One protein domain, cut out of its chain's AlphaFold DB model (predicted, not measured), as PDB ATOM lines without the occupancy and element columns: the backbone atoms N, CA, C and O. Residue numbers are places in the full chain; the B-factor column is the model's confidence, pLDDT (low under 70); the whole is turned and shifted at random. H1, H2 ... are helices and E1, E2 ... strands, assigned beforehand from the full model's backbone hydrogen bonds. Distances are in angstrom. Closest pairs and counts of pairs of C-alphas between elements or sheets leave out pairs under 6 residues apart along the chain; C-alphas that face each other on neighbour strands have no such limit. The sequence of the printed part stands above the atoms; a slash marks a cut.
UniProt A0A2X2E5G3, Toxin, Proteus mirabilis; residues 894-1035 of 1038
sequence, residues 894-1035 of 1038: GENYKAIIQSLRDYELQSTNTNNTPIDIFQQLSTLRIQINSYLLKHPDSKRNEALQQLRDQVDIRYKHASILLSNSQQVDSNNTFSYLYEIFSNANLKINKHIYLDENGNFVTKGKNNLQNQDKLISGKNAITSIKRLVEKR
ATOM      1  N   GLY A 894     313.341 383.235 216.343       77.81
ATOM      2  CA  GLY A 894     313.432 382.859 217.760       77.81
ATOM      3  C   GLY A 894     314.852 382.435 218.147       77.81
ATOM      4  O   GLY A 894     315.609 381.993 217.281       77.81
ATOM      5  N   GLU A 895     315.191 382.534 219.434       78.12
ATOM      6  CA  GLU A 895     316.565 382.360 219.941       78.12
ATOM      7  C   GLU A 895     317.232 381.048 219.501       78.12
ATOM      8  O   GLU A 895     318.332 381.090 218.962       78.12
ATOM      9  N   ASN A 896     316.544 379.900 219.586       82.06
ATOM     10  CA  ASN A 896     317.088 378.612 219.123       82.06
ATOM     11  C   ASN A 896     317.516 378.613 217.637       82.06
ATOM     12  O   ASN A 896     318.409 377.861 217.270       82.06
ATOM     13  N   TYR A 897     316.890 379.423 216.776       85.94
ATOM     14  CA  TYR A 897     317.277 379.536 215.361       85.94
ATOM     15  C   TYR A 897     318.387 380.575 215.140       85.94
ATOM     16  O   TYR A 897     319.232 380.388 214.271       85.94
ATOM     17  N   LYS A 898     318.424 381.645 215.950       85.44
ATOM     18  CA  LYS A 898     319.560 382.582 215.960       85.44
ATOM     19  C   LYS A 898     320.848 381.885 216.406       85.44
ATOM     20  O   LYS A 898     321.879 382.124 215.798       85.44
ATOM     21  N   ALA A 899     320.767 381.016 217.417       85.56
ATOM     22  CA  ALA A 899     321.899 380.234 217.913       85.56
ATOM     23  C   ALA A 899     322.521 379.364 216.808       85.56
ATOM     24  O   ALA A 899     323.722 379.456 216.594       85.56
ATOM     25  N   ILE A 900     321.700 378.636 216.036       89.75
ATOM     26  CA  ILE A 900     322.173 377.821 214.900       89.75
ATOM     27  C   ILE A 900     322.867 378.687 213.839       89.75
ATOM     28  O   ILE A 900     323.949 378.331 213.384       89.75
ATOM     29  N   ILE A 901     322.281 379.832 213.464       88.44
ATOM     30  CA  ILE A 901     322.917 380.770 212.519       88.44
ATOM     31  C   ILE A 901     324.254 381.277 213.073       88.44
ATOM     32  O   ILE A 901     325.226 381.348 212.327       88.44
ATOM     33  N   GLN A 902     324.318 381.623 214.361       87.31
ATOM     34  CA  GLN A 902     325.543 382.125 214.976       87.31
ATOM     35  C   GLN A 902     326.622 381.042 215.015       87.31
ATOM     36  O   GLN A 902     327.700 381.273 214.493       87.31
ATOM     37  N   SER A 903     326.319 379.838 215.510       87.62
ATOM     38  CA  SER A 903     327.287 378.736 215.554       87.62
ATOM     39  C   SER A 903     327.721 378.249 214.164       87.62
ATOM     40  O   SER A 903     328.833 377.749 214.026       87.62
ATOM     41  N   LEU A 904     326.901 378.439 213.122       89.88
ATOM     42  CA  LEU A 904     327.309 378.217 211.732       89.88
ATOM     43  C   LEU A 904     328.277 379.308 211.231       89.88
ATOM     44  O   LEU A 904     329.287 378.970 210.627       89.88
ATOM     45  N   ARG A 905     328.047 380.591 211.556       86.94
ATOM     46  CA  ARG A 905     329.006 381.683 211.269       86.94
ATOM     47  C   ARG A 905     330.308 381.553 212.054       86.94
ATOM     48  O   ARG A 905     331.380 381.840 211.527       86.94
ATOM     49  N   ASP A 906     330.218 381.116 213.305       83.81
ATOM     50  CA  ASP A 906     331.378 380.854 214.150       83.81
ATOM     51  C   ASP A 906     332.214 379.723 213.536       83.81
ATOM     52  O   ASP A 906     333.430 379.873 213.436       83.81
ATOM     53  N   TYR A 907     331.565 378.655 213.048       85.75
ATOM     54  CA  TYR A 907     332.214 377.574 212.301       85.75
ATOM     55  C   TYR A 907     332.846 378.062 210.992       85.75
ATOM     56  O   TYR A 907     334.002 377.743 210.733       85.75
ATOM     57  N   GLU A 908     332.144 378.853 210.174       84.69
ATOM     58  CA  GLU A 908     332.694 379.431 208.935       84.69
ATOM     59  C   GLU A 908     333.986 380.209 209.211       84.69
ATOM     60  O   GLU A 908     335.029 379.920 208.618       84.69
ATOM     61  N   LEU A 909     333.937 381.143 210.166       80.31
ATOM     62  CA  LEU A 909     335.072 381.982 210.542       80.31
ATOM     63  C   LEU A 909     336.239 381.142 211.080       80.31
ATOM     64  O   LEU A 909     337.387 381.351 210.697       80.31
ATOM     65  N   GLN A 910     335.953 380.166 211.941       72.88
ATOM     66  CA  GLN A 910     336.971 379.337 212.583       72.88
ATOM     67  C   GLN A 910     337.542 378.254 211.660       72.88
ATOM     68  O   GLN A 910     338.711 377.907 211.804       72.88
ATOM     69  N   SER A 911     336.781 377.781 210.673       70.06
ATOM     70  CA  SER A 911     337.246 376.828 209.655       70.06
ATOM     71  C   SER A 911     338.270 377.417 208.675       70.06
ATOM     72  O   SER A 911     338.901 376.683 207.925       70.06
ATOM     73  N   THR A 912     338.461 378.741 208.662       69.25
ATOM     74  CA  THR A 912     339.498 379.394 207.839       69.25
ATOM     75  C   THR A 912     340.740 379.813 208.634       69.25
ATOM     76  O   THR A 912     341.716 380.280 208.049       69.25
ATOM     77  N   ASN A 913     340.742 379.624 209.959       71.44
ATOM     78  CA  ASN A 913     341.841 380.011 210.843       71.44
ATOM     79  C   ASN A 913     342.813 378.842 211.070       71.44
ATOM     80  O   ASN A 913     342.501 377.889 211.784       71.44
ATOM     81  N   THR A 914     344.029 378.959 210.532       60.44
ATOM     82  CA  THR A 914     345.093 377.941 210.614       60.44
ATOM     83  C   THR A 914     345.589 377.645 212.033       60.44
ATOM     84  O   THR A 914     346.282 376.654 212.232       60.44
ATOM     85  N   ASN A 915     345.248 378.479 213.023       66.75
ATOM     86  CA  ASN A 915     345.613 378.256 214.426       66.75
ATOM     87  C   ASN A 915     344.657 377.302 215.168       66.75
ATOM     88  O   ASN A 915     344.959 376.907 216.292       66.75
ATOM     89  N   ASN A 916     343.507 376.956 214.580       68.94
ATOM     90  CA  ASN A 916     342.528 376.068 215.203       68.94
ATOM     91  C   ASN A 916     342.895 374.601 214.978       68.94
ATOM     92  O   ASN A 916     343.239 374.204 213.866       68.94
ATOM     93  N   THR A 917     342.782 373.783 216.020       70.06
ATOM     94  CA  THR A 917     343.122 372.360 215.967       70.06
ATOM     95  C   THR A 917     341.954 371.510 215.434       70.06
ATOM     96  O   THR A 917     340.793 371.928 215.508       70.06
ATOM     97  N   PRO A 918     342.204 370.273 214.955       71.12
ATOM     98  CA  PRO A 918     341.131 369.366 214.532       71.12
ATOM     99  C   PRO A 918     340.074 369.087 215.617       71.12
ATOM    100  O   PRO A 918     338.903 368.877 215.297       71.12
ATOM    101  N   ILE A 919     340.453 369.123 216.905       72.88
ATOM    102  CA  ILE A 919     339.503 368.935 218.011       72.88
ATOM    103  C   ILE A 919     338.593 370.158 218.213       72.88
ATOM    104  O   ILE A 919     337.410 369.974 218.501       72.88
ATOM    105  N   ASP A 920     339.072 371.381 217.960       74.69
ATOM    106  CA  ASP A 920     338.244 372.598 218.021       74.69
ATOM    107  C   ASP A 920     337.153 372.580 216.939       74.69
ATOM    108  O   ASP A 920     335.985 372.880 217.203       74.69
ATOM    109  N   ILE A 921     337.517 372.163 215.722       77.88
ATOM    110  CA  ILE A 921     336.602 372.022 214.577       77.88
ATOM    111  C   ILE A 921     335.544 370.943 214.865       77.88
ATOM    112  O   ILE A 921     334.353 371.140 214.607       77.88
ATOM    113  N   PHE A 922     335.953 369.815 215.452       80.00
ATOM    114  CA  PHE A 922     335.048 368.744 215.873       80.00
ATOM    115  C   PHE A 922     334.074 369.186 216.977       80.00
ATOM    116  O   PHE A 922     332.880 368.889 216.891       80.00
ATOM    117  N   GLN A 923     334.536 369.932 217.987       79.31
ATOM    118  CA  GLN A 923     333.680 370.455 219.061       79.31
ATOM    119  C   GLN A 923     332.625 371.441 218.537       79.31
ATOM    120  O   GLN A 923     331.467 371.402 218.969       79.31
ATOM    121  N   GLN A 924     332.981 372.280 217.561       82.38
ATOM    122  CA  GLN A 924     332.045 373.196 216.902       82.38
ATOM    123  C   GLN A 924     330.982 372.447 216.094       82.38
ATOM    124  O   GLN A 924     329.790 372.712 216.261       82.38
ATOM    125  N   LEU A 925     331.388 371.456 215.290       84.94
ATOM    126  CA  LEU A 925     330.448 370.592 214.570       84.94
ATOM    127  C   LEU A 925     329.532 369.832 215.539       84.94
ATOM    128  O   LEU A 925     328.328 369.783 215.308       84.94
ATOM    129  N   SER A 926     330.062 369.319 216.656       82.88
ATOM    130  CA  SER A 926     329.266 368.683 217.719       82.88
ATOM    131  C   SER A 926     328.201 369.638 218.273       82.88
ATOM    132  O   SER A 926     327.018 369.303 218.333       82.88
ATOM    133  N   THR A 927     328.603 370.868 218.605       84.12
ATOM    134  CA  THR A 927     327.720 371.908 219.154       84.12
ATOM    135  C   THR A 927     326.608 372.277 218.171       84.12
ATOM    136  O   THR A 927     325.429 372.252 218.530       84.12
ATOM    137  N   LEU A 928     326.961 372.553 216.913       87.88
ATOM    138  CA  LEU A 928     326.014 372.881 215.845       87.88
ATOM    139  C   LEU A 928     325.012 371.733 215.620       87.88
ATOM    140  O   LEU A 928     323.800 371.950 215.568       87.88
ATOM    141  N   ARG A 929     325.505 370.492 215.580       86.62
ATOM    142  CA  ARG A 929     324.707 369.268 215.438       86.62
ATOM    143  C   ARG A 929     323.705 369.083 216.584       86.62
ATOM    144  O   ARG A 929     322.540 368.761 216.336       86.62
ATOM    145  N   ILE A 930     324.123 369.319 217.833       84.62
ATOM    146  CA  ILE A 930     323.240 369.289 219.012       84.62
ATOM    147  C   ILE A 930     322.151 370.359 218.885       84.62
ATOM    148  O   ILE A 930     320.973 370.047 219.074       84.62
ATOM    149  N   GLN A 931     322.503 371.599 218.528       88.62
ATOM    150  CA  GLN A 931     321.537 372.694 218.382       88.62
ATOM    151  C   GLN A 931     320.485 372.410 217.296       88.62
ATOM    152  O   GLN A 931     319.290 372.610 217.540       88.62
ATOM    153  N   ILE A 932     320.897 371.905 216.128       88.44
ATOM    154  CA  ILE A 932     319.989 371.568 215.019       88.44
ATOM    155  C   ILE A 932     319.011 370.466 215.435       88.44
ATOM    156  O   ILE A 932     317.795 370.657 215.342       88.44
ATOM    157  N   ASN A 933     319.510 369.347 215.969       86.81
ATOM    158  CA  ASN A 933     318.646 368.248 216.405       86.81
ATOM    159  C   ASN A 933     317.728 368.666 217.566       86.81
ATOM    160  O   ASN A 933     316.557 368.282 217.599       86.81
ATOM    161  N   SER A 934     318.190 369.554 218.451       86.88
ATOM    162  CA  SER A 934     317.365 370.151 219.510       86.88
ATOM    163  C   SER A 934     316.241 371.030 218.961       86.88
ATOM    164  O   SER A 934     315.120 371.003 219.476       86.88
ATOM    165  N   TYR A 935     316.507 371.802 217.901       87.94
ATOM    166  CA  TYR A 935     315.492 372.608 217.224       87.94
ATOM    167  C   TYR A 935     314.442 371.724 216.547       87.94
ATOM    168  O   TYR A 935     313.248 371.926 216.779       87.94
ATOM    169  N   LEU A 936     314.871 370.726 215.763       85.94
ATOM    170  CA  LEU A 936     313.981 369.784 215.071       85.94
ATOM    171  C   LEU A 936     313.078 369.035 216.070       85.94
ATOM    172  O   LEU A 936     311.867 368.933 215.864       85.94
ATOM    173  N   LEU A 937     313.641 368.597 217.202       83.88
ATOM    174  CA  LEU A 937     312.918 367.913 218.277       83.88
ATOM    175  C   LEU A 937     311.879 368.815 218.974       83.88
ATOM    176  O   LEU A 937     310.766 368.367 219.280       83.88
ATOM    177  N   LYS A 938     312.224 370.089 219.219       84.25
ATOM    178  CA  LYS A 938     311.364 371.089 219.883       84.25
ATOM    179  C   LYS A 938     310.266 371.643 218.974       84.25
ATOM    180  O   LYS A 938     309.172 371.957 219.451       84.25
ATOM    181  N   HIS A 939     310.548 371.783 217.681       84.88
ATOM    182  CA  HIS A 939     309.703 372.481 216.713       84.88
ATOM    183  C   HIS A 939     309.314 371.597 215.511       84.88
ATOM    184  O   HIS A 939     309.550 372.003 214.372       84.88
ATOM    185  N   PRO A 940     308.654 370.437 215.710       79.56
ATOM    186  CA  PRO A 940     308.341 369.489 214.628       79.56
ATOM    187  C   PRO A 940     307.487 370.080 213.487       79.56
ATOM    188  O   PRO A 940     307.567 369.608 212.361       79.56
ATOM    189  N   ASP A 941     306.724 371.148 213.751       78.44
ATOM    190  CA  ASP A 941     305.850 371.828 212.777       78.44
ATOM    191  C   ASP A 941     306.469 373.091 212.140       78.44
ATOM    192  O   ASP A 941     305.760 373.911 211.546       78.44
ATOM    193  N   SER A 942     307.770 373.340 212.319       82.69
ATOM    194  CA  SER A 942     308.405 374.527 211.741       82.69
ATOM    195  C   SER A 942     308.634 374.350 210.242       82.69
ATOM    196  O   SER A 942     309.276 373.397 209.813       82.69
ATOM    197  N   LYS A 943     308.212 375.337 209.441       83.88
ATOM    198  CA  LYS A 943     308.555 375.412 208.008       83.88
ATOM    199  C   LYS A 943     310.066 375.544 207.747       83.88
ATOM    200  O   LYS A 943     310.490 375.396 206.615       83.88
ATOM    201  N   ARG A 944     310.877 375.792 208.786       85.00
ATOM    202  CA  ARG A 944     312.350 375.797 208.717       85.00
ATOM    203  C   ARG A 944     312.970 374.394 208.738       85.00
ATOM    204  O   ARG A 944     314.170 374.273 208.524       85.00
ATOM    205  N   ASN A 945     312.186 373.356 209.039       85.56
ATOM    206  CA  ASN A 945     312.717 372.014 209.284       85.56
ATOM    207  C   ASN A 945     313.322 371.361 208.039       85.56
ATOM    208  O   ASN A 945     314.257 370.596 208.193       85.56
ATOM    209  N   GLU A 946     312.841 371.680 206.837       83.94
ATOM    210  CA  GLU A 946     313.375 371.129 205.584       83.94
ATOM    211  C   GLU A 946     314.829 371.574 205.351       83.94
ATOM    212  O   GLU A 946     315.733 370.745 205.279       83.94
ATOM    213  N   ALA A 947     315.088 372.884 205.380       85.06
ATOM    214  CA  ALA A 947     316.442 373.432 205.296       85.06
ATOM    215  C   ALA A 947     317.333 373.033 206.493       85.06
ATOM    216  O   ALA A 947     318.528 372.810 206.330       85.06
ATOM    217  N   LEU A 948     316.768 372.890 207.700       87.81
ATOM    218  CA  LEU A 948     317.524 372.414 208.869       87.81
ATOM    219  C   LEU A 948     317.833 370.908 208.828       87.81
ATOM    220  O   LEU A 948     318.831 370.498 209.410       87.81
ATOM    221  N   GLN A 949     317.023 370.092 208.149       85.50
ATOM    222  CA  GLN A 949     317.340 368.688 207.865       85.50
ATOM    223  C   GLN A 949     318.463 368.595 206.829       85.50
ATOM    224  O   GLN A 949     319.424 367.872 207.061       85.50
ATOM    225  N   GLN A 950     318.413 369.403 205.764       85.31
ATOM    226  CA  GLN A 950     319.517 369.505 204.801       85.31
ATOM    227  C   GLN A 950     320.828 369.910 205.494       85.31
ATOM    228  O   GLN A 950     321.834 369.224 205.333       85.31
ATOM    229  N   LEU A 951     320.813 370.953 206.337       89.00
ATOM    230  CA  LEU A 951     321.984 371.340 207.132       89.00
ATOM    231  C   LEU A 951     322.450 370.213 208.066       89.00
ATOM    232  O   LEU A 951     323.647 369.955 208.141       89.00
ATOM    233  N   ARG A 952     321.533 369.537 208.776       86.69
ATOM    234  CA  ARG A 952     321.870 368.406 209.659       86.69
ATOM    235  C   ARG A 952     322.645 367.334 208.901       86.69
ATOM    236  O   ARG A 952     323.685 366.903 209.381       86.69
ATOM    237  N   ASP A 953     322.169 366.940 207.726       83.81
ATOM    238  CA  ASP A 953     322.762 365.848 206.954       83.81
ATOM    239  C   ASP A 953     324.173 366.231 206.448       83.81
ATOM    240  O   ASP A 953     325.099 365.419 206.491       83.81
ATOM    241  N   GLN A 954     324.384 367.501 206.078       85.88
ATOM    242  CA  GLN A 954     325.710 368.055 205.755       85.88
ATOM    243  C   GLN A 954     326.644 368.095 206.981       85.88
ATOM    244  O   GLN A 954     327.819 367.729 206.884       85.88
ATOM    245  N   VAL A 955     326.124 368.519 208.141       85.88
ATOM    246  CA  VAL A 955     326.844 368.534 209.425       85.88
ATOM    247  C   VAL A 955     327.234 367.116 209.839       85.88
ATOM    248  O   VAL A 955     328.374 366.917 210.238       85.88
ATOM    249  N   ASP A 956     326.349 366.126 209.706       81.25
ATOM    250  CA  ASP A 956     326.608 364.726 210.067       81.25
ATOM    251  C   ASP A 956     327.736 364.109 209.214       81.25
ATOM    252  O   ASP A 956     328.620 363.438 209.755       81.25
ATOM    253  N   ILE A 957     327.776 364.395 207.904       79.56
ATOM    254  CA  ILE A 957     328.881 363.986 207.012       79.56
ATOM    255  C   ILE A 957     330.202 364.627 207.462       79.56
ATOM    256  O   ILE A 957     331.212 363.941 207.642       79.56
ATOM    257  N   ARG A 958     330.203 365.945 207.687       80.12
ATOM    258  CA  ARG A 958     331.404 366.693 208.100       80.12
ATOM    259  C   ARG A 958     331.871 366.304 209.503       80.12
ATOM    260  O   ARG A 958     333.071 366.259 209.748       80.12
ATOM    261  N   TYR A 959     330.949 365.942 210.389       80.56
ATOM    262  CA  TYR A 959     331.227 365.413 211.719       80.56
ATOM    263  C   TYR A 959     331.906 364.037 211.657       80.56
ATOM    264  O   TYR A 959     332.940 363.855 212.297       80.56
ATOM    265  N   LYS A 960     331.413 363.110 210.812       77.56
ATOM    266  CA  LYS A 960     332.076 361.815 210.535       77.56
ATOM    267  C   LYS A 960     333.501 362.014 210.000       77.56
ATOM    268  O   LYS A 960     334.414 361.272 210.352       77.56
ATOM    269  N   HIS A 961     333.697 363.026 209.153       77.88
ATOM    270  CA  HIS A 961     335.016 363.350 208.610       77.88
ATOM    271  C   HIS A 961     335.950 363.940 209.678       77.88
ATOM    272  O   HIS A 961     337.116 363.558 209.726       77.88
ATOM    273  N   ALA A 962     335.449 364.806 210.564       77.12
ATOM    274  CA  ALA A 962     336.205 365.389 211.678       77.12
ATOM    275  C   ALA A 962     336.573 364.361 212.768       77.12
ATOM    276  O   ALA A 962     337.630 364.457 213.386       77.12
ATOM    277  N   SER A 963     335.723 363.357 213.002       73.94
ATOM    278  CA  SER A 963     335.916 362.375 214.078       73.94
ATOM    279  C   SER A 963     337.059 361.380 213.838       73.94
ATOM    280  O   SER A 963     337.615 360.847 214.794       73.94
ATOM    281  N   ILE A 964     337.405 361.104 212.574       71.50
ATOM    282  CA  ILE A 964     338.212 359.928 212.193       71.50
ATOM    283  C   ILE A 964     339.685 359.983 212.642       71.50
ATOM    284  O   ILE A 964     340.306 358.937 212.782       71.50
ATOM    285  N   LEU A 965     340.236 361.177 212.897       68.06
ATOM    286  CA  LEU A 965     341.617 361.363 213.384       68.06
ATOM    287  C   LEU A 965     341.712 361.561 214.908       68.06
ATOM    288  O   LEU A 965     342.808 361.641 215.454       68.06
ATOM    289  N   LEU A 966     340.582 361.625 215.623       68.38
ATOM    290  CA  LEU A 966     340.537 361.916 217.066       68.38
ATOM    291  C   LEU A 966     340.554 360.651 217.948       68.38
ATOM    292  O   LEU A 966     340.359 360.730 219.166       68.38
ATOM    293  N   SER A 967     340.782 359.483 217.339       52.31
ATOM    294  CA  SER A 967     340.454 358.135 217.835       52.31
ATOM    295  C   SER A 967     341.166 357.649 219.106       52.31
ATOM    296  O   SER A 967     340.841 356.566 219.581       52.31
ATOM    297  N   ASN A 968     342.085 358.429 219.686       45.03
ATOM    298  CA  ASN A 968     342.675 358.157 221.007       45.03
ATOM    299  C   ASN A 968     341.989 358.916 222.162       45.03
ATOM    300  O   ASN A 968     342.373 358.751 223.319       45.03
ATOM    301  N   SER A 969     340.974 359.740 221.885       39.47
ATOM    302  CA  SER A 969     340.172 360.396 222.923       39.47
ATOM    303  C   SER A 969     338.913 359.587 223.258       39.47
ATOM    304  O   SER A 969     338.215 359.089 222.376       39.47
ATOM    305  N   GLN A 970     338.561 359.510 224.547       44.81
ATOM    306  CA  GLN A 970     337.371 358.807 225.071       44.81
ATOM    307  C   GLN A 970     336.021 359.473 224.682       44.81
ATOM    308  O   GLN A 970     335.014 359.288 225.362       44.81
ATOM    309  N   GLN A 971     335.991 360.288 223.620       46.56
ATOM    310  CA  GLN A 971     334.867 361.149 223.224       46.56
ATOM    311  C   GLN A 971     334.279 360.841 221.830       46.56
ATOM    312  O   GLN A 971     333.281 361.452 221.452       46.56
ATOM    313  N   VAL A 972     334.871 359.926 221.053       45.91
ATOM    314  CA  VAL A 972     334.639 359.848 219.592       45.91
ATOM    315  C   VAL A 972     333.429 358.996 219.160       45.91
ATOM    316  O   VAL A 972     332.927 359.183 218.055       45.91
ATOM    317  N   ASP A 973     332.887 358.113 220.008       51.25
ATOM    318  CA  ASP A 973     331.714 357.287 219.654       51.25
ATOM    319  C   ASP A 973     330.393 357.970 220.082       51.25
ATOM    320  O   ASP A 973     329.846 357.740 221.163       51.25
ATOM    321  N   SER A 974     329.901 358.902 219.261       52.00
ATOM    322  CA  SER A 974     328.893 359.902 219.671       52.00
ATOM    323  C   SER A 974     327.598 359.926 218.848       52.00
ATOM    324  O   SER A 974     326.672 360.665 219.181       52.00
ATOM    325  N   ASN A 975     327.456 359.097 217.808       48.34
ATOM    326  CA  ASN A 975     326.182 358.984 217.076       48.34
ATOM    327  C   ASN A 975     325.177 358.049 217.767       48.34
ATOM    328  O   ASN A 975     323.989 358.112 217.473       48.34
ATOM    329  N   ASN A 976     325.645 357.186 218.677       54.09
ATOM    330  CA  ASN A 976     324.855 356.113 219.287       54.09
ATOM    331  C   ASN A 976     325.065 355.989 220.811       54.09
ATOM    332  O   ASN A 976     325.018 354.883 221.351       54.09
ATOM    333  N   THR A 977     325.264 357.104 221.519       65.38
ATOM    334  CA  THR A 977     325.363 357.115 222.988       65.38
ATOM    335  C   THR A 977     324.212 357.861 223.652       65.38
ATOM    336  O   THR A 977     323.682 358.850 223.143       65.38
ATOM    337  N   PHE A 978     323.838 357.396 224.847       71.94
ATOM    338  CA  PHE A 978     322.822 358.046 225.677       71.94
ATOM    339  C   PHE A 978     323.187 359.498 226.052       71.94
ATOM    340  O   PHE A 978     322.292 360.330 226.167       71.94
ATOM    341  N   SER A 979     324.481 359.822 226.191       70.81
ATOM    342  CA  SER A 979     324.959 361.180 226.504       70.81
ATOM    343  C   SER A 979     324.579 362.194 225.420       70.81
ATOM    344  O   SER A 979     323.964 363.211 225.727       70.81
ATOM    345  N   TYR A 980     324.857 361.878 224.150       74.38
ATOM    346  CA  TYR A 980     324.497 362.730 223.011       74.38
ATOM    347  C   TYR A 980     322.981 362.960 222.931       74.38
ATOM    348  O   TYR A 980     322.509 364.084 222.746       74.38
ATOM    349  N   LEU A 981     322.197 361.899 223.155       76.31
ATOM    350  CA  LEU A 981     320.743 362.002 223.211       76.31
ATOM    351  C   LEU A 981     320.291 362.938 224.347       76.31
ATOM    352  O   LEU A 981     319.465 363.822 224.128       76.31
ATOM    353  N   TYR A 982     320.854 362.781 225.546       80.62
ATOM    354  CA  TYR A 982     320.544 363.612 226.711       80.62
ATOM    355  C   TYR A 982     320.852 365.103 226.476       80.62
ATOM    356  O   TYR A 982     320.042 365.959 226.837       80.62
ATOM    357  N   GLU A 983     321.962 365.427 225.811       79.94
ATOM    358  CA  GLU A 983     322.335 366.807 225.466       79.94
ATOM    359  C   GLU A 983     321.354 367.466 224.487       79.94
ATOM    360  O   GLU A 983     321.001 368.636 224.680       79.94
ATOM    361  N   ILE A 984     320.839 366.712 223.505       82.75
ATOM    362  CA  ILE A 984     319.746 367.166 222.626       82.75
ATOM    363  C   ILE A 984     318.481 367.451 223.447       82.75
ATOM    364  O   ILE A 984     317.848 368.493 223.276       82.75
ATOM    365  N   PHE A 985     318.092 366.551 224.354       79.69
ATOM    366  CA  PHE A 985     316.893 366.745 225.180       79.69
ATOM    367  C   PHE A 985     317.009 367.957 226.115       79.69
ATOM    368  O   PHE A 985     316.041 368.710 226.266       79.69
ATOM    369  N   SER A 986     318.198 368.179 226.680       79.88
ATOM    370  CA  SER A 986     318.525 369.342 227.508       79.88
ATOM    371  C   SER A 986     318.414 370.653 226.711       79.88
ATOM    372  O   SER A 986     317.635 371.536 227.076       79.88
ATOM    373  N   ASN A 987     319.086 370.751 225.556       79.19
ATOM    374  CA  ASN A 987     319.040 371.938 224.687       79.19
ATOM    375  C   ASN A 987     317.651 372.187 224.072       79.19
ATOM    376  O   ASN A 987     317.225 373.336 223.900       79.19
ATOM    377  N   ALA A 988     316.899 371.127 223.765       80.62
ATOM    378  CA  ALA A 988     315.527 371.253 223.290       80.62
ATOM    379  C   ALA A 988     314.619 371.910 224.344       80.62
ATOM    380  O   ALA A 988     313.683 372.618 223.968       80.62
ATOM    381  N   ASN A 989     314.904 371.748 225.644       77.56
ATOM    382  CA  ASN A 989     314.116 372.296 226.754       77.56
ATOM    383  C   ASN A 989     312.609 372.041 226.531       77.56
ATOM    384  O   ASN A 989     311.797 372.953 226.318       77.56
ATOM    385  N   LEU A 990     312.274 370.750 226.434       79.75
ATOM    386  CA  LEU A 990     310.913 370.263 226.248       79.75
ATOM    387  C   LEU A 990     310.129 370.338 227.564       79.75
ATOM    388  O   LEU A 990     310.678 370.166 228.649       79.75
ATOM    389  N   LYS A 991     308.805 370.502 227.472       78.00
ATOM    390  CA  LYS A 991     307.927 370.311 228.636       78.00
ATOM    391  C   LYS A 991     307.978 368.848 229.083       78.00
ATOM    392  O   LYS A 991     307.893 367.959 228.241       78.00
ATOM    393  N   ILE A 992     308.020 368.609 230.393       75.88
ATOM    394  CA  ILE A 992     308.186 367.270 230.998       75.88
ATOM    395  C   ILE A 992     307.123 366.233 230.572       75.88
ATOM    396  O   ILE A 992     307.354 365.034 230.655       75.88
ATOM    397  N   ASN A 993     305.969 366.685 230.070       78.06
ATOM    398  CA  ASN A 993     304.879 365.845 229.569       78.06
ATOM    399  C   ASN A 993     304.921 365.570 228.047       78.06
ATOM    400  O   ASN A 993     303.953 365.044 227.491       78.06
ATOM    401  N   LYS A 994     305.994 365.941 227.335       79.56
ATOM    402  CA  LYS A 994     306.157 365.627 225.906       79.56
ATOM    403  C   LYS A 994     306.634 364.186 225.713       79.56
ATOM    404  O   LYS A 994     307.756 363.838 226.062       79.56
ATOM    405  N   HIS A 995     305.798 363.372 225.072       79.31
ATOM    406  CA  HIS A 995     306.174 362.027 224.633       79.31
ATOM    407  C   HIS A 995     307.130 362.049 223.429       79.31
ATOM    408  O   HIS A 995     307.004 362.887 222.529       79.31
ATOM    409  N   ILE A 996     308.034 361.068 223.420       79.25
ATOM    410  CA  ILE A 996     309.082 360.847 222.421       79.25
ATOM    411  C   ILE A 996     308.686 359.660 221.534       79.25
ATOM    412  O   ILE A 996     308.146 358.664 222.022       79.25
ATOM    413  N   TYR A 997     308.962 359.772 220.238       81.00
ATOM    414  CA  TYR A 997     308.697 358.764 219.209       81.00
ATOM    415  C   TYR A 997     309.938 358.594 218.325       81.00
ATOM    416  O   TYR A 997     310.894 359.356 218.470       81.00
ATOM    417  N   LEU A 998     309.916 357.617 217.416       74.25
ATOM    418  CA  LEU A 998     310.906 357.513 216.342       74.25
ATOM    419  C   LEU A 998     310.249 357.837 214.993       74.25
ATOM    420  O   LEU A 998     309.076 357.509 214.795       74.25
ATOM    421  N   ASP A 999     310.987 358.473 214.087       71.56
ATOM    422  CA  ASP A 999     310.595 358.606 212.679       71.56
ATOM    423  C   ASP A 999     310.897 357.321 211.877       71.56
ATOM    424  O   ASP A 999     311.448 356.351 212.402       71.56
ATOM    425  N   GLU A1000     310.525 357.313 210.597       69.69
ATOM    426  CA  GLU A1000     310.763 356.203 209.659       69.69
ATOM    427  C   GLU A1000     312.251 355.855 209.450       69.69
ATOM    428  O   GLU A1000     312.567 354.728 209.079       69.69
ATOM    429  N   ASN A1001     313.162 356.782 209.767       66.75
ATOM    430  CA  ASN A1001     314.614 356.607 209.690       66.75
ATOM    431  C   ASN A1001     315.242 356.229 211.050       66.75
ATOM    432  O   ASN A1001     316.455 356.053 211.146       66.75
ATOM    433  N   GLY A1002     314.437 356.097 212.112       69.56
ATOM    434  CA  GLY A1002     314.893 355.740 213.457       69.56
ATOM    435  C   GLY A1002     315.391 356.906 214.320       69.56
ATOM    436  O   GLY A1002     315.961 356.649 215.382       69.56
ATOM    437  N   ASN A1003     315.167 358.165 213.931       75.12
ATOM    438  CA  ASN A1003     315.551 359.342 214.723       75.12
ATOM    439  C   ASN A1003     314.500 359.690 215.782       75.12
ATOM    440  O   ASN A1003     313.299 359.546 215.553       75.12
ATOM    441  N   PHE A1004     314.930 360.234 216.922       78.75
ATOM    442  CA  PHE A1004     314.021 360.675 217.985       78.75
ATOM    443  C   PHE A1004     313.296 361.981 217.634       78.75
ATOM    444  O   PHE A1004     313.922 362.993 217.331       78.75
ATOM    445  N   VAL A1005     311.964 361.975 217.742       77.69
ATOM    446  CA  VAL A1005     311.086 363.104 217.382       77.69
ATOM    447  C   VAL A1005     309.966 363.318 218.410       77.69
ATOM    448  O   VAL A1005     309.591 362.401 219.146       77.69
ATOM    449  N   THR A1006     309.383 364.525 218.457       79.38
ATOM    450  CA  THR A1006     308.144 364.792 219.219       79.38
ATOM    451  C   THR A1006     306.943 365.011 218.297       79.38
ATOM    452  O   THR A1006     307.081 365.436 217.151       79.38
ATOM    453  N   LYS A1007     305.728 364.739 218.796       74.31
ATOM    454  CA  LYS A1007     304.487 364.957 218.031       74.31
ATOM    455  C   LYS A1007     304.189 366.444 217.802       74.31
ATOM    456  O   LYS A1007     304.194 367.234 218.756       74.31
ATOM    457  N   GLY A1008     303.848 366.765 216.554       68.81
ATOM    458  CA  GLY A1008     303.363 368.057 216.060       68.81
ATOM    459  C   GLY A1008     302.144 367.893 215.140       68.81
ATOM    460  O   GLY A1008     301.782 366.770 214.791       68.81
ATOM    461  N   LYS A1009     301.500 369.005 214.772       63.50
ATOM    462  CA  LYS A1009     300.329 369.090 213.881       63.50
ATOM    463  C   LYS A1009     300.530 368.426 212.515       63.50
ATOM    464  O   LYS A1009     299.608 367.762 212.049       63.50
ATOM    465  N   ASN A1010     301.696 368.573 211.888       56.59
ATOM    466  CA  ASN A1010     301.937 368.022 210.548       56.59
ATOM    467  C   ASN A1010     302.191 366.507 210.607       56.59
ATOM    468  O   ASN A1010     301.656 365.744 209.807       56.59
ATOM    469  N   ASN A1011     302.902 366.049 211.641       56.12
ATOM    470  CA  ASN A1011     303.193 364.627 211.867       56.12
ATOM    471  C   ASN A1011     302.020 363.872 212.536       56.12
ATOM    472  O   ASN A1011     302.165 362.714 212.916       56.12
ATOM    473  N   LEU A1012     300.864 364.525 212.718       45.66
ATOM    474  CA  LEU A1012     299.626 363.922 213.229       45.66
ATOM    475  C   LEU A1012     298.710 363.385 212.118       45.66
ATOM    476  O   LEU A1012     297.879 362.527 212.406       45.66
ATOM    477  N   GLN A1013     298.848 363.874 210.878       45.72
ATOM    478  CA  GLN A1013     298.019 363.432 209.747       45.72
ATOM    479  C   GLN A1013     298.523 362.125 209.113       45.72
ATOM    480  O   GLN A1013     297.710 361.313 208.690       45.72
ATOM    481  N   ASN A1014     299.837 361.879 209.134       48.62
ATOM    482  CA  ASN A1014     300.450 360.631 208.668       48.62
ATOM    483  C   ASN A1014     300.835 359.748 209.866       48.62
ATOM    484  O   ASN A1014     302.003 359.708 210.259       48.62
ATOM    485  N   GLN A1015     299.861 359.051 210.464       48.81
ATOM    486  CA  GLN A1015     300.134 358.150 211.597       48.81
ATOM    487  C   GLN A1015     301.099 357.009 211.227       48.81
ATOM    488  O   GLN A1015     301.867 356.574 212.082       48.81
ATOM    489  N   ASP A1016     301.139 356.612 209.953       51.03
ATOM    490  CA  ASP A1016     301.989 355.530 209.438       51.03
ATOM    491  C   ASP A1016     303.496 355.862 209.407       51.03
ATOM    492  O   ASP A1016     304.317 354.959 209.270       51.03
ATOM    493  N   LYS A1017     303.890 357.139 209.564       55.06
ATOM    494  CA  LYS A1017     305.304 357.579 209.549       55.06
ATOM    495  C   LYS A1017     305.976 357.650 210.929       55.06
ATOM    496  O   LYS A1017     307.173 357.922 211.005       55.06
ATOM    497  N   LEU A1018     305.236 357.448 212.026       58.69
ATOM    498  CA  LEU A1018     305.776 357.520 213.392       58.69
ATOM    499  C   LEU A1018     305.774 356.150 214.070       58.69
ATOM    500  O   LEU A1018     304.731 355.601 214.428       58.69
ATOM    501  N   ILE A1019     306.968 355.632 214.337       65.00
ATOM    502  CA  ILE A1019     307.165 354.346 214.995       65.00
ATOM    503  C   ILE A1019     306.839 354.480 216.499       65.00
ATOM    504  O   ILE A1019     307.137 355.486 217.151       65.00
ATOM    505  N   SER A1020     306.196 353.450 217.064       71.62
ATOM    506  CA  SER A1020     305.610 353.487 218.413       71.62
ATOM    507  C   SER A1020     306.589 353.874 219.537       71.62
ATOM    508  O   SER A1020     307.773 353.530 219.520       71.62
ATOM    509  N   GLY A1021     306.066 354.495 220.603       66.31
ATOM    510  CA  GLY A1021     306.859 354.855 221.790       66.31
ATOM    511  C   GLY A1021     307.510 353.658 222.502       66.31
ATOM    512  O   GLY A1021     308.543 353.819 223.146       66.31
ATOM    513  N   LYS A1022     306.982 352.435 222.331       74.19
ATOM    514  CA  LYS A1022     307.616 351.201 222.829       74.19
ATOM    515  C   LYS A1022     308.948 350.927 222.115       74.19
ATOM    516  O   LYS A1022     309.912 350.491 222.747       74.19
ATOM    517  N   ASN A1023     309.032 351.249 220.825       74.69
ATOM    518  CA  ASN A1023     310.261 351.119 220.045       74.69
ATOM    519  C   ASN A1023     311.248 352.241 220.397       74.69
ATOM    520  O   ASN A1023     312.431 351.956 220.544       74.69
ATOM    521  N   ALA A1024     310.773 353.467 220.661       75.62
ATOM    522  CA  ALA A1024     311.612 354.546 221.198       75.62
ATOM    523  C   ALA A1024     312.271 354.158 222.539       75.62
ATOM    524  O   ALA A1024     313.483 354.294 222.686       75.62
ATOM    525  N   ILE A1025     311.508 353.584 223.480       79.62
ATOM    526  CA  ILE A1025     312.040 353.039 224.744       79.62
ATOM    527  C   ILE A1025     313.066 351.922 224.481       79.62
ATOM    528  O   ILE A1025     314.120 351.895 225.113       79.62
ATOM    529  N   THR A1026     312.793 351.024 223.531       80.75
ATOM    530  CA  THR A1026     313.718 349.933 223.171       80.75
ATOM    531  C   THR A1026     315.034 350.466 222.588       80.75
ATOM    532  O   THR A1026     316.101 349.973 222.950       80.75
ATOM    533  N   SER A1027     314.988 351.501 221.744       76.62
ATOM    534  CA  SER A1027     316.187 352.169 221.224       76.62
ATOM    535  C   SER A1027     316.963 352.893 222.326       76.62
ATOM    536  O   SER A1027     318.173 352.717 222.411       76.62
ATOM    537  N   ILE A1028     316.293 353.618 223.233       79.56
ATOM    538  CA  ILE A1028     316.950 354.243 224.399       79.56
ATOM    539  C   ILE A1028     317.653 353.185 225.260       79.56
ATOM    540  O   ILE A1028     318.803 353.384 225.643       79.56
ATOM    541  N   LYS A1029     317.014 352.033 225.507       79.56
ATOM    542  CA  LYS A1029     317.623 350.930 226.266       79.56
ATOM    543  C   LYS A1029     318.910 350.427 225.599       79.56
ATOM    544  O   LYS A1029     319.933 350.344 226.269       79.56
ATOM    545  N   ARG A1030     318.894 350.204 224.278       76.00
ATOM    546  CA  ARG A1030     320.086 349.803 223.502       76.00
ATOM    547  C   ARG A1030     321.219 350.838 223.557       76.00
ATOM    548  O   ARG A1030     322.382 350.454 223.626       76.00
ATOM    549  N   LEU A1031     320.893 352.134 223.551       72.19
ATOM    550  CA  LEU A1031     321.872 353.231 223.665       72.19
ATOM    551  C   LEU A1031     322.519 353.320 225.060       72.19
ATOM    552  O   LEU A1031     323.625 353.842 225.186       72.19
ATOM    553  N   VAL A1032     321.846 352.814 226.100       72.81
ATOM    554  CA  VAL A1032     322.421 352.650 227.447       72.81
ATOM    555  C   VAL A1032     323.249 351.362 227.526       72.81
ATOM    556  O   VAL A1032     324.376 351.398 228.009       72.81
ATOM    557  N   GLU A1033     322.736 350.245 227.003       67.31
ATOM    558  CA  GLU A1033     323.410 348.934 227.012       67.31
ATOM    559  C   GLU A1033     324.743 348.938 226.243       67.31
ATOM    560  O   GLU A1033     325.703 348.312 226.692       67.31
ATOM    561  N   LYS A1034     324.845 349.700 225.141       59.19
ATOM    562  CA  LYS A1034     326.102 349.882 224.388       59.19
ATOM    563  C   LYS A1034     327.267 350.399 225.243       59.19
ATOM    564  O   LYS A1034     328.405 350.044 224.969       59.19
ATOM    565  N   ARG A1035     326.992 351.192 226.286       48.44
ATOM    566  CA  ARG A1035     328.007 351.819 227.154       48.44
ATOM    567  C   ARG A1035     328.544 350.890 228.258       48.44
ATOM    568  O   ARG A1035     329.286 351.344 229.118       48.44
TER     569      ARG A1035
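What this domain is: This is residues 894 to 1035 of the 1038 residues of the protein "Toxin" of Proteus mirabilis (UniProt A0A2X2E5G3). Three long helices form the main body, with H1 and H3 alongside H2 and running opposite ways to it, while H4 crosses H2 near its last residues. The small antiparallel hairpin E1 E2 lies between the last residues of H2 and the first residues of H5, and residues 1028 to 1032 of H5 only just touch H4, where Phe 978, its first residue, comes closest. The printed part has 142 residues with five named helices and two named strands, in the order H1 H2 H3 H4 E1 E2 H5, and is mostly helix. The whole is compact, with a radius of gyration of the C-alphas of 15.9 A and spans of 49 by 36 by 24 A. Residues 912 to 917, between H1 and H2, stick out.

Where its parts are: H1, residues 895 to 910, begins with C-alpha 895 at (316.565, 382.360, 219.941) and is 21.9 A long. H2, residues 918 to 938, is 30.3 A long and begins with C-alpha 918 at (341.131, 369.366, 214.532). H3, residues 945 to 963, is 25.6 A long, and H4, residues 978 to 988, is 15.3 A long. E1, residues 996 to 999, spans 10.1 A, and E2, residues 1004 to 1006, spans 7.3 A. H5, residues 1021 to 1035, is 22.0 A long and ends with C-alpha 1035 at (328.007, 351.819, 227.154).

How they stand to each other: H2 is the hub and touches three helices. H1 and H2 form a helical hairpin and touch, opposite ways at a shallow tilt of 19 degrees; their closest C-alphas, of Ser 903 and Leu 928, are 6.0 A apart. H2 and H3 are a helical hairpin too, at a shallow tilt of 27 degrees, with the C-alphas of Phe 922 and Ala 962 closest at 5.5 A. H1 and H3 are apart. H4 touches residues 930 to 938 of H2 alone, at a steep tilt of 60 degrees, the closest C-alphas being those of Ser 934 and Ala 988, 4.3 A. H4 and H5 only just touch, with 3 pairs of C-alphas within 8 A; those of Phe 978 and Leu 1031 are closest, at 5.3 A. In the hairpin E1 and E2, N 997 and O 1005 are within hydrogen-bond range at 2.9 A, as are N 1005 and O 997 at 2.9 A. The closest C-alphas of H2 and E2, of Leu 937 and Val 1005, are 5.2 A apart, and those of E1 and H5, of Tyr 997 and Gly 1021, are 5.0 A apart. In H2, H3 and H4 every O i to N i+4 pair is within hydrogen-bond range; in H1 11 of 12 are, and in H5 10 of 11.

The domain as a whole: The two C-alphas farthest apart, of Asn 915 and Gln 1013, are 50.1 A from each other. The printed part has no cut. The links from H3 to H4 and from E2 to H5 are long, 14 residues each. Mean pLDDT of the printed part is 74.6, and 36 residues are under 70, among them residues 965 to 977 and 1008 to 1019.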